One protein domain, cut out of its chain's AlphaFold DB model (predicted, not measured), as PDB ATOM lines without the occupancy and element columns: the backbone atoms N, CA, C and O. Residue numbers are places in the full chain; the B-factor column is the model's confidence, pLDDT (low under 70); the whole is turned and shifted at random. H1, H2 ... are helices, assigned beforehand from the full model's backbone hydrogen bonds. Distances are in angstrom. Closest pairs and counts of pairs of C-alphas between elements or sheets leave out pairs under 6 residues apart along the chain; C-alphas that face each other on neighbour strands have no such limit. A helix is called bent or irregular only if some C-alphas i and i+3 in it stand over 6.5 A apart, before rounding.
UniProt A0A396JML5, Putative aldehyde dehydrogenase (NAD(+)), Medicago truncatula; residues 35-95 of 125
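This is residues 35 to 95 of the 125 residues of the protein "Putative aldehyde dehydrogenase (NAD(+))" of Medicago truncatula (UniProt A0A396JML5). What does the model look like at first sight? Two long helices, H1 and H3, lie side by side and run opposite ways, and a shorter helix, H2, joins them at one end, set steeply to H3. Together they make a narrow rod, with H3 along most of its length. What is it made of? The printed part has 61 residues with three named helices in the order H1, H2, H3 and no named strand, and its class is all helix. Is it compact? It is loose, with a radius of gyration of the C-alphas of 13.8 A and spans of 44 by 16 by 14 A.

How does H1, residues 35 to 51, stand to H3, residues 68 to 94? They touch, at a shallow tilt of 13 degrees, opposite ways; their closest C-alphas, those of Thr 49 and Val 76, are 6.5 A apart. Where is H2, residues 53 to 64? It is close to H1 but not clearly touching, with the closest C-alphas, those of Thr 49 and Ile 56, 7.8 A apart; their lines are only just about perpendicular, at 70.2 degrees. H2 touches H3 at a steep tilt of 58 degrees, opposite ways, and H3 does so with residues 68 to 76 alone; the closest C-alphas are those of Val 57 and Ser 71, 5.7 A apart. What do the backbones show? In H1 and H2 every O i to N i+4 pair is within hydrogen-bond range; in H3 20 of 23 are.

Where does the first helix begin? H1 begins at C-alpha 35, (105.962, 244.866, 265.238), and measures 24.2 A from first to last C-alpha. How long are the others? H2 measures 15.9 A from C-alpha 53 to C-alpha 64, and H3 38.0 A from C-alpha 68 to C-alpha 94, at (98.430, 247.672, 264.445). Is H3 bent? It is neither bent nor irregular, but only just: C-alphas 74 and 77 are 6.5 A apart.

How large is the whole? The two C-alphas farthest apart, those of Ser 62 and Ala 95, are 44.6 A apart. Is the printed part broken, and are its links long? The printed part has no cut, and the links H1 to H2 and H2 to H3 are both tight. Where is confidence low? Residues 92 to 95 are under 70, and the mean pLDDT of the printed part is 85.5.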
ATOM      1  N   TYR A  35     106.343 244.866 266.647       83.31
ATOM      2  CA  TYR A  35     105.962 244.866 265.238       83.31
ATOM      3  C   TYR A  35     107.198 245.023 264.343       83.31
ATOM      4  O   TYR A  35     107.361 244.288 263.372       83.31
ATOM      5  N   GLU A  36     108.115 245.908 264.726       87.62
ATOM      6  CA  GLU A  36     109.353 246.202 264.009       87.62
ATOM      7  C   GLU A  36     110.240 244.962 263.910       87.62
ATOM      8  O   GLU A  36     110.792 244.684 262.845       87.62
ATOM      9  N   TRP A  37     110.335 244.175 264.992       89.69
ATOM     10  CA  TRP A  37     111.085 242.925 264.968       89.69
ATOM     11  C   TRP A  37     110.451 241.942 263.984       89.69
ATOM     12  O   TRP A  37     111.144 241.467 263.086       89.69
ATOM     13  N   LYS A  38     109.135 241.713 264.068       87.88
ATOM     14  CA  LYS A  38     108.410 240.812 263.154       87.88
ATOM     15  C   LYS A  38     108.587 241.210 261.687       87.88
ATOM     16  O   LYS A  38     108.939 240.369 260.865       87.88
ATOM     17  N   VAL A  39     108.428 242.494 261.364       87.81
ATOM     18  CA  VAL A  39     108.641 243.006 260.002       87.81
ATOM     19  C   VAL A  39     110.093 242.839 259.560       87.81
ATOM     20  O   VAL A  39     110.332 242.464 258.415       87.81
ATOM     21  N   SER A  40     111.068 243.074 260.444       92.38
ATOM     22  CA  SER A  40     112.485 242.885 260.105       92.38
ATOM     23  C   SER A  40     112.817 241.425 259.780       92.38
ATOM     24  O   SER A  40     113.542 241.174 258.824       92.38
ATOM     25  N   GLN A  41     112.247 240.464 260.519       92.06
ATOM     26  CA  GLN A  41     112.461 239.037 260.263       92.06
ATOM     27  C   GLN A  41     111.820 238.603 258.942       92.06
ATOM     28  O   GLN A  41     112.452 237.905 258.156       92.06
ATOM     29  N   LEU A  42     110.598 239.063 258.661       90.38
ATOM     30  CA  LEU A  42     109.909 238.784 257.400       90.38
ATOM     31  C   LEU A  42     110.678 239.328 256.188       90.38
ATOM     32  O   LEU A  42     110.787 238.641 255.178       90.38
ATOM     33  N   LYS A  43     111.251 240.532 256.302       91.31
ATOM     34  CA  LYS A  43     112.110 241.109 255.258       91.31
ATOM     35  C   LYS A  43     113.394 240.312 255.064       91.31
ATOM     36  O   LYS A  43     113.732 239.996 253.933       91.31
ATOM     37  N   ALA A  44     114.068 239.942 256.153       93.94
ATOM     38  CA  ALA A  44     115.290 239.148 256.077       93.94
ATOM     39  C   ALA A  44     115.056 237.784 255.405       93.94
ATOM     40  O   ALA A  44     115.903 237.323 254.648       93.94
ATOM     41  N   LEU A  45     113.901 237.152 255.646       91.12
ATOM     42  CA  LEU A  45     113.533 235.913 254.962       91.12
ATOM     43  C   LEU A  45     113.269 236.127 253.467       91.12
ATOM     44  O   LEU A  45     113.713 235.318 252.661       91.12
ATOM     45  N   LEU A  46     112.584 237.212 253.091       90.56
ATOM     46  CA  LEU A  46     112.366 237.547 251.683       90.56
ATOM     47  C   LEU A  46     113.700 237.759 250.955       90.56
ATOM     48  O   LEU A  46     113.937 237.147 249.919       90.56
ATOM     49  N   GLU A  47     114.591 238.559 251.544       92.94
ATOM     50  CA  GLU A  47     115.930 238.816 251.006       92.94
ATOM     51  C   GLU A  47     116.760 237.531 250.886       92.94
ATOM     52  O   GLU A  47     117.510 237.368 249.925       92.94
ATOM     53  N   LEU A  48     116.628 236.604 251.842       92.50
ATOM     54  CA  LEU A  48     117.297 235.305 251.788       92.50
ATOM     55  C   LEU A  48     116.821 234.488 250.581       92.50
ATOM     56  O   LEU A  48     117.657 233.967 249.844       92.50
ATOM     57  N   THR A  49     115.508 234.411 250.352       90.31
ATOM     58  CA  THR A  49     114.932 233.668 249.224       90.31
ATOM     59  C   THR A  49     115.319 234.284 247.879       90.31
ATOM     60  O   THR A  49     115.698 233.557 246.967       90.31
ATOM     61  N   GLU A  50     115.292 235.614 247.759       89.56
ATOM     62  CA  GLU A  50     115.686 236.317 246.530       89.56
ATOM     63  C   GLU A  50     117.186 236.165 246.240       89.56
ATOM     64  O   GLU A  50     117.597 235.883 245.114       89.56
ATOM     65  N   LYS A  51     118.033 236.318 247.263       94.56
ATOM     66  CA  LYS A  51     119.489 236.236 247.102       94.56
ATOM     67  C   LYS A  51     119.960 234.828 246.739       94.56
ATOM     68  O   LYS A  51     120.912 234.691 245.971       94.56
ATOM     69  N   HIS A  52     119.323 233.809 247.305       93.88
ATOM     70  CA  HIS A  52     119.703 232.409 247.130       93.88
ATOM     71  C   HIS A  52     118.773 231.657 246.168       93.88
ATOM     72  O   HIS A  52     118.799 230.431 246.135       93.88
ATOM     73  N   GLU A  53     117.994 232.365 245.343       91.62
ATOM     74  CA  GLU A  53     117.023 231.784 244.405       91.62
ATOM     75  C   GLU A  53     117.615 230.638 243.574       91.62
ATOM     76  O   GLU A  53     117.066 229.539 243.530       91.62
ATOM     77  N   LYS A  54     118.778 230.865 242.955       91.88
ATOM     78  CA  LYS A  54     119.439 229.859 242.109       91.88
ATOM     79  C   LYS A  54     119.876 228.629 242.894       91.88
ATOM     80  O   LYS A  54     119.722 227.519 242.402       91.88
ATOM     81  N   GLU A  55     120.395 228.830 244.102       94.44
ATOM     82  CA  GLU A  55     120.813 227.738 244.987       94.44
ATOM     83  C   GLU A  55     119.598 226.911 245.429       94.44
ATOM     84  O   GLU A  55     119.666 225.685 245.472       94.44
ATOM     85  N   ILE A  56     118.465 227.571 245.696       92.44
ATOM     86  CA  ILE A  56     117.193 226.920 246.030       92.44
ATOM     87  C   ILE A  56     116.691 226.094 244.841       92.44
ATOM     88  O   ILE A  56     116.363 224.922 245.007       92.44
ATOM     89  N   VAL A  57     116.665 226.669 243.636       92.19
ATOM     90  CA  VAL A  57     116.244 225.962 242.416       92.19
ATOM     91  C   VAL A  57     117.149 224.763 242.126       92.19
ATOM     92  O   VAL A  57     116.651 223.680 241.824       92.19
ATOM     93  N   GLU A  58     118.467 224.927 242.242       93.44
ATOM     94  CA  GLU A  58     119.429 223.846 242.020       93.44
ATOM     95  C   GLU A  58     119.255 222.715 243.042       93.44
ATOM     96  O   GLU A  58     119.234 221.542 242.663       93.44
ATOM     97  N   ALA A  59     119.051 223.050 244.319       94.31
ATOM     98  CA  ALA A  59     118.767 222.067 245.359       94.31
ATOM     99  C   ALA A  59     117.454 221.314 245.088       94.31
ATOM    100  O   ALA A  59     117.422 220.088 245.162       94.31
ATOM    101  N   LEU A  60     116.388 222.018 244.695       92.88
ATOM    102  CA  LEU A  60     115.097 221.407 244.356       92.88
ATOM    103  C   LEU A  60     115.183 220.510 243.120       92.88
ATOM    104  O   LEU A  60     114.541 219.458 243.072       92.88
ATOM    105  N   TYR A  61     115.988 220.889 242.130       93.00
ATOM    106  CA  TYR A  61     116.257 220.034 240.982       93.00
ATOM    107  C   TYR A  61     117.049 218.784 241.392       93.00
ATOM    108  O   TYR A  61     116.693 217.674 241.005       93.00
ATOM    109  N   SER A  62     118.086 218.933 242.217       94.50
ATOM    110  CA  SER A  62     118.889 217.806 242.707       94.50
ATOM    111  C   SER A  62     118.065 216.821 243.545       94.50
ATOM    112  O   SER A  62     118.156 215.611 243.340       94.50
ATOM    113  N   ASP A  63     117.252 217.326 244.474       95.00
ATOM    114  CA  ASP A  63     116.541 216.494 245.449       95.00
ATOM    115  C   ASP A  63     115.225 215.933 244.899       95.00
ATOM    116  O   ASP A  63     114.847 214.806 245.219       95.00
ATOM    117  N   LEU A  64     114.518 216.713 244.073       93.94
ATOM    118  CA  LEU A  64     113.155 216.410 243.627       93.94
ATOM    119  C   LEU A  64     112.990 216.408 242.102       93.94
ATOM    120  O   LEU A  64     111.905 216.095 241.617       93.94
ATOM    121  N   SER A  65     114.027 216.764 241.334       93.31
ATOM    122  CA  SER A  65     113.954 216.932 239.872       93.31
ATOM    123  C   SER A  65     112.880 217.928 239.414       93.31
ATOM    124  O   SER A  65     112.387 217.836 238.288       93.31
ATOM    125  N   LYS A  66     112.523 218.903 240.268       89.50
ATOM    126  CA  LYS A  66     111.596 219.983 239.904       89.50
ATOM    127  C   LYS A  66     112.219 220.874 238.835       89.50
ATOM    128  O   LYS A  66     113.379 221.259 238.940       89.50
ATOM    129  N   SER A  67     111.435 221.251 237.826       91.00
ATOM    130  CA  SER A  67     111.897 222.213 236.817       91.00
ATOM    131  C   SER A  67     112.162 223.592 237.436       91.00
ATOM    132  O   SER A  67     111.590 223.939 238.471       91.00
ATOM    133  N   GLU A  68     113.000 224.401 236.788       88.69
ATOM    134  CA  GLU A  68     113.294 225.776 237.222       88.69
ATOM    135  C   GLU A  68     112.018 226.618 237.342       88.69
ATOM    136  O   GLU A  68     111.777 227.231 238.379       88.69
ATOM    137  N   ALA A  69     111.154 226.576 236.323       88.00
ATOM    138  CA  ALA A  69     109.899 227.324 236.321       88.00
ATOM    139  C   ALA A  69     108.961 226.889 237.459       88.00
ATOM    140  O   ALA A  69     108.364 227.732 238.124       88.00
ATOM    141  N   GLU A  70     108.846 225.582 237.711       88.00
ATOM    142  CA  GLU A  70     108.031 225.071 238.816       88.00
ATOM    143  C   GLU A  70     108.593 225.489 240.178       88.00
ATOM    144  O   GLU A  70     107.839 225.958 241.029       88.00
ATOM    145  N   SER A  71     109.907 225.363 240.366       88.19
ATOM    146  CA  SER A  71     110.597 225.730 241.607       88.19
ATOM    147  C   SER A  71     110.452 227.221 241.905       88.19
ATOM    148  O   SER A  71     110.096 227.608 243.017       88.19
ATOM    149  N   PHE A  72     110.638 228.065 240.889       85.94
ATOM    150  CA  PHE A  72     110.463 229.507 241.004       85.94
ATOM    151  C   PHE A  72     109.019 229.883 241.364       85.94
ATOM    152  O   PHE A  72     108.785 230.656 242.294       85.94
ATOM    153  N   ILE A  73     108.028 229.307 240.675       84.19
ATOM    154  CA  ILE A  73     106.618 229.614 240.942       84.19
ATOM    155  C   ILE A  73     106.203 229.139 242.339       84.19
ATOM    156  O   ILE A  73     105.581 229.896 243.085       84.19
ATOM    157  N   GLN A  74     106.523 227.894 242.699       83.56
ATOM    158  CA  GLN A  74     106.013 227.288 243.928       83.56
ATOM    159  C   GLN A  74     106.723 227.770 245.190       83.56
ATOM    160  O   GLN A  74     106.058 227.889 246.217       83.56
ATOM    161  N   GLU A  75     108.024 228.048 245.128       79.38
ATOM    162  CA  GLU A  75     108.822 228.311 246.332       79.38
ATOM    163  C   GLU A  75     109.256 229.779 246.430       79.38
ATOM    164  O   GLU A  75     109.276 230.334 247.523       79.38
ATOM    165  N   VAL A  76     109.540 230.454 245.310       79.31
ATOM    166  CA  VAL A  76     110.082 231.828 245.320       79.31
ATOM    167  C   VAL A  76     108.959 232.863 245.215       79.31
ATOM    168  O   VAL A  76     108.798 233.708 246.101       79.31
ATOM    169  N   LEU A  77     108.112 232.769 244.181       81.25
ATOM    170  CA  LEU A  77     106.989 233.698 243.987       81.25
ATOM    171  C   LEU A  77     105.967 233.611 245.120       81.25
ATOM    172  O   LEU A  77     105.520 234.638 245.639       81.25
ATOM    173  N   ASN A  78     105.620 232.392 245.534       81.81
ATOM    174  CA  ASN A  78     104.700 232.190 246.648       81.81
ATOM    175  C   ASN A  78     105.236 232.811 247.943       81.81
ATOM    176  O   ASN A  78     104.465 233.425 248.679       81.81
ATOM    177  N   PHE A  79     106.545 232.737 248.205       82.50
ATOM    178  CA  PHE A  79     107.140 233.347 249.395       82.50
ATOM    179  C   PHE A  79     106.951 234.871 249.423       82.50
ATOM    180  O   PHE A  79     106.524 235.426 250.439       82.50
ATOM    181  N   SER A  80     107.177 235.542 248.289       81.94
ATOM    182  CA  SER A  80     106.933 236.984 248.143       81.94
ATOM    183  C   SER A  80     105.454 237.345 248.355       81.94
ATOM    184  O   SER A  80     105.121 238.290 249.082       81.94
ATOM    185  N   GLN A  81     104.541 236.528 247.820       75.56
ATOM    186  CA  GLN A  81     103.098 236.701 248.004       75.56
ATOM    187  C   GLN A  81     102.663 236.535 249.474       75.56
ATOM    188  O   GLN A  81     101.850 237.321 249.985       75.56
ATOM    189  N   TYR A  82     103.205 235.538 250.183       82.38
ATOM    190  CA  TYR A  82     102.942 235.336 251.609       82.38
ATOM    191  C   TYR A  82     103.497 236.486 252.448       82.38
ATOM    192  O   TYR A  82     102.775 237.003 253.302       82.38
ATOM    193  N   TYR A  83     104.720 236.949 252.166       83.12
ATOM    194  CA  TYR A  83     105.300 238.128 252.813       83.12
ATOM    195  C   TYR A  83     104.377 239.344 252.685       83.12
ATOM    196  O   TYR A  83     104.052 239.976 253.692       83.12
ATOM    197  N   PHE A  84     103.906 239.648 251.469       78.94
ATOM    198  CA  PHE A  84     103.019 240.785 251.232       78.94
ATOM    199  C   PHE A  84     101.731 240.672 252.053       78.94
ATOM    200  O   PHE A  84     101.329 241.623 252.726       78.94
ATOM    201  N   THR A  85     101.122 239.485 252.062       75.69
ATOM    202  CA  THR A  85      99.897 239.218 252.824       75.69
ATOM    203  C   THR A  85     100.127 239.406 254.324       75.69
ATOM    204  O   THR A  85      99.405 240.161 254.974       75.69
ATOM    205  N   ILE A  86     101.169 238.782 254.876       77.94
ATOM    206  CA  ILE A  86     101.493 238.833 256.305       77.94
ATOM    207  C   ILE A  86     101.850 240.267 256.730       77.94
ATOM    208  O   ILE A  86     101.386 240.741 257.769       77.94
ATOM    209  N   PHE A  87     102.610 241.001 255.914       79.81
ATOM    210  CA  PHE A  87     102.942 242.406 256.161       79.81
ATOM    211  C   PHE A  87     101.691 243.292 256.190       79.81
ATOM    212  O   PHE A  87     101.515 244.094 257.113       79.81
ATOM    213  N   VAL A  88     100.787 243.130 255.216       73.44
ATOM    214  CA  VAL A  88      99.510 243.858 255.177       73.44
ATOM    215  C   VAL A  88      98.672 243.538 256.414       73.44
ATOM    216  O   VAL A  88      98.103 244.456 257.006       73.44
ATOM    217  N   VAL A  89      98.629 242.280 256.854       72.50
ATOM    218  CA  VAL A  89      97.906 241.875 258.067       72.50
ATOM    219  C   VAL A  89      98.502 242.527 259.316       72.50
ATOM    220  O   VAL A  89      97.773 243.201 260.040       72.50
ATOM    221  N   TYR A  90      99.815 242.428 259.551       72.44
ATOM    222  CA  TYR A  90     100.437 243.040 260.732       72.44
ATOM    223  C   TYR A  90     100.301 244.570 260.756       72.44
ATOM    224  O   TYR A  90     100.123 245.156 261.829       72.44
ATOM    225  N   ARG A  91     100.338 245.223 259.587       72.38
ATOM    226  CA  ARG A  91     100.115 246.670 259.467       72.38
ATOM    227  C   ARG A  91      98.684 247.054 259.847       72.38
ATOM    228  O   ARG A  91      98.498 248.005 260.598       72.38
ATOM    229  N   ASN A  92      97.681 246.317 259.360       68.00
ATOM    230  CA  ASN A  92      96.269 246.605 259.649       68.00
ATOM    231  C   ASN A  92      95.853 246.197 261.073       68.00
ATOM    232  O   ASN A  92      95.007 246.860 261.660       68.00
ATOM    233  N   LEU A  93      96.464 245.164 261.664       66.12
ATOM    234  CA  LEU A  93      96.244 244.807 263.074       66.12
ATOM    235  C   LEU A  93      96.777 245.881 264.033       66.12
ATOM    236  O   LEU A  93      96.206 246.088 265.099       66.12
ATOM    237  N   SER A  94      97.849 246.580 263.650       62.09
ATOM    238  CA  SER A  94      98.430 247.672 264.445       62.09
ATOM    239  C   SER A  94      97.686 249.009 264.272       62.09
ATOM    240  O   SER A  94      97.825 249.896 265.108       62.09
ATOM    241  N   ALA A  95      96.895 249.158 263.202       55.66
ATOM    242  CA  ALA A  95      96.081 250.338 262.906       55.66
ATOM    243  C   ALA A  95      94.841 249.925 262.079       55.66
ATOM    244  O   ALA A  95      94.916 249.881 260.844       55.66
TER     245      ALA A  95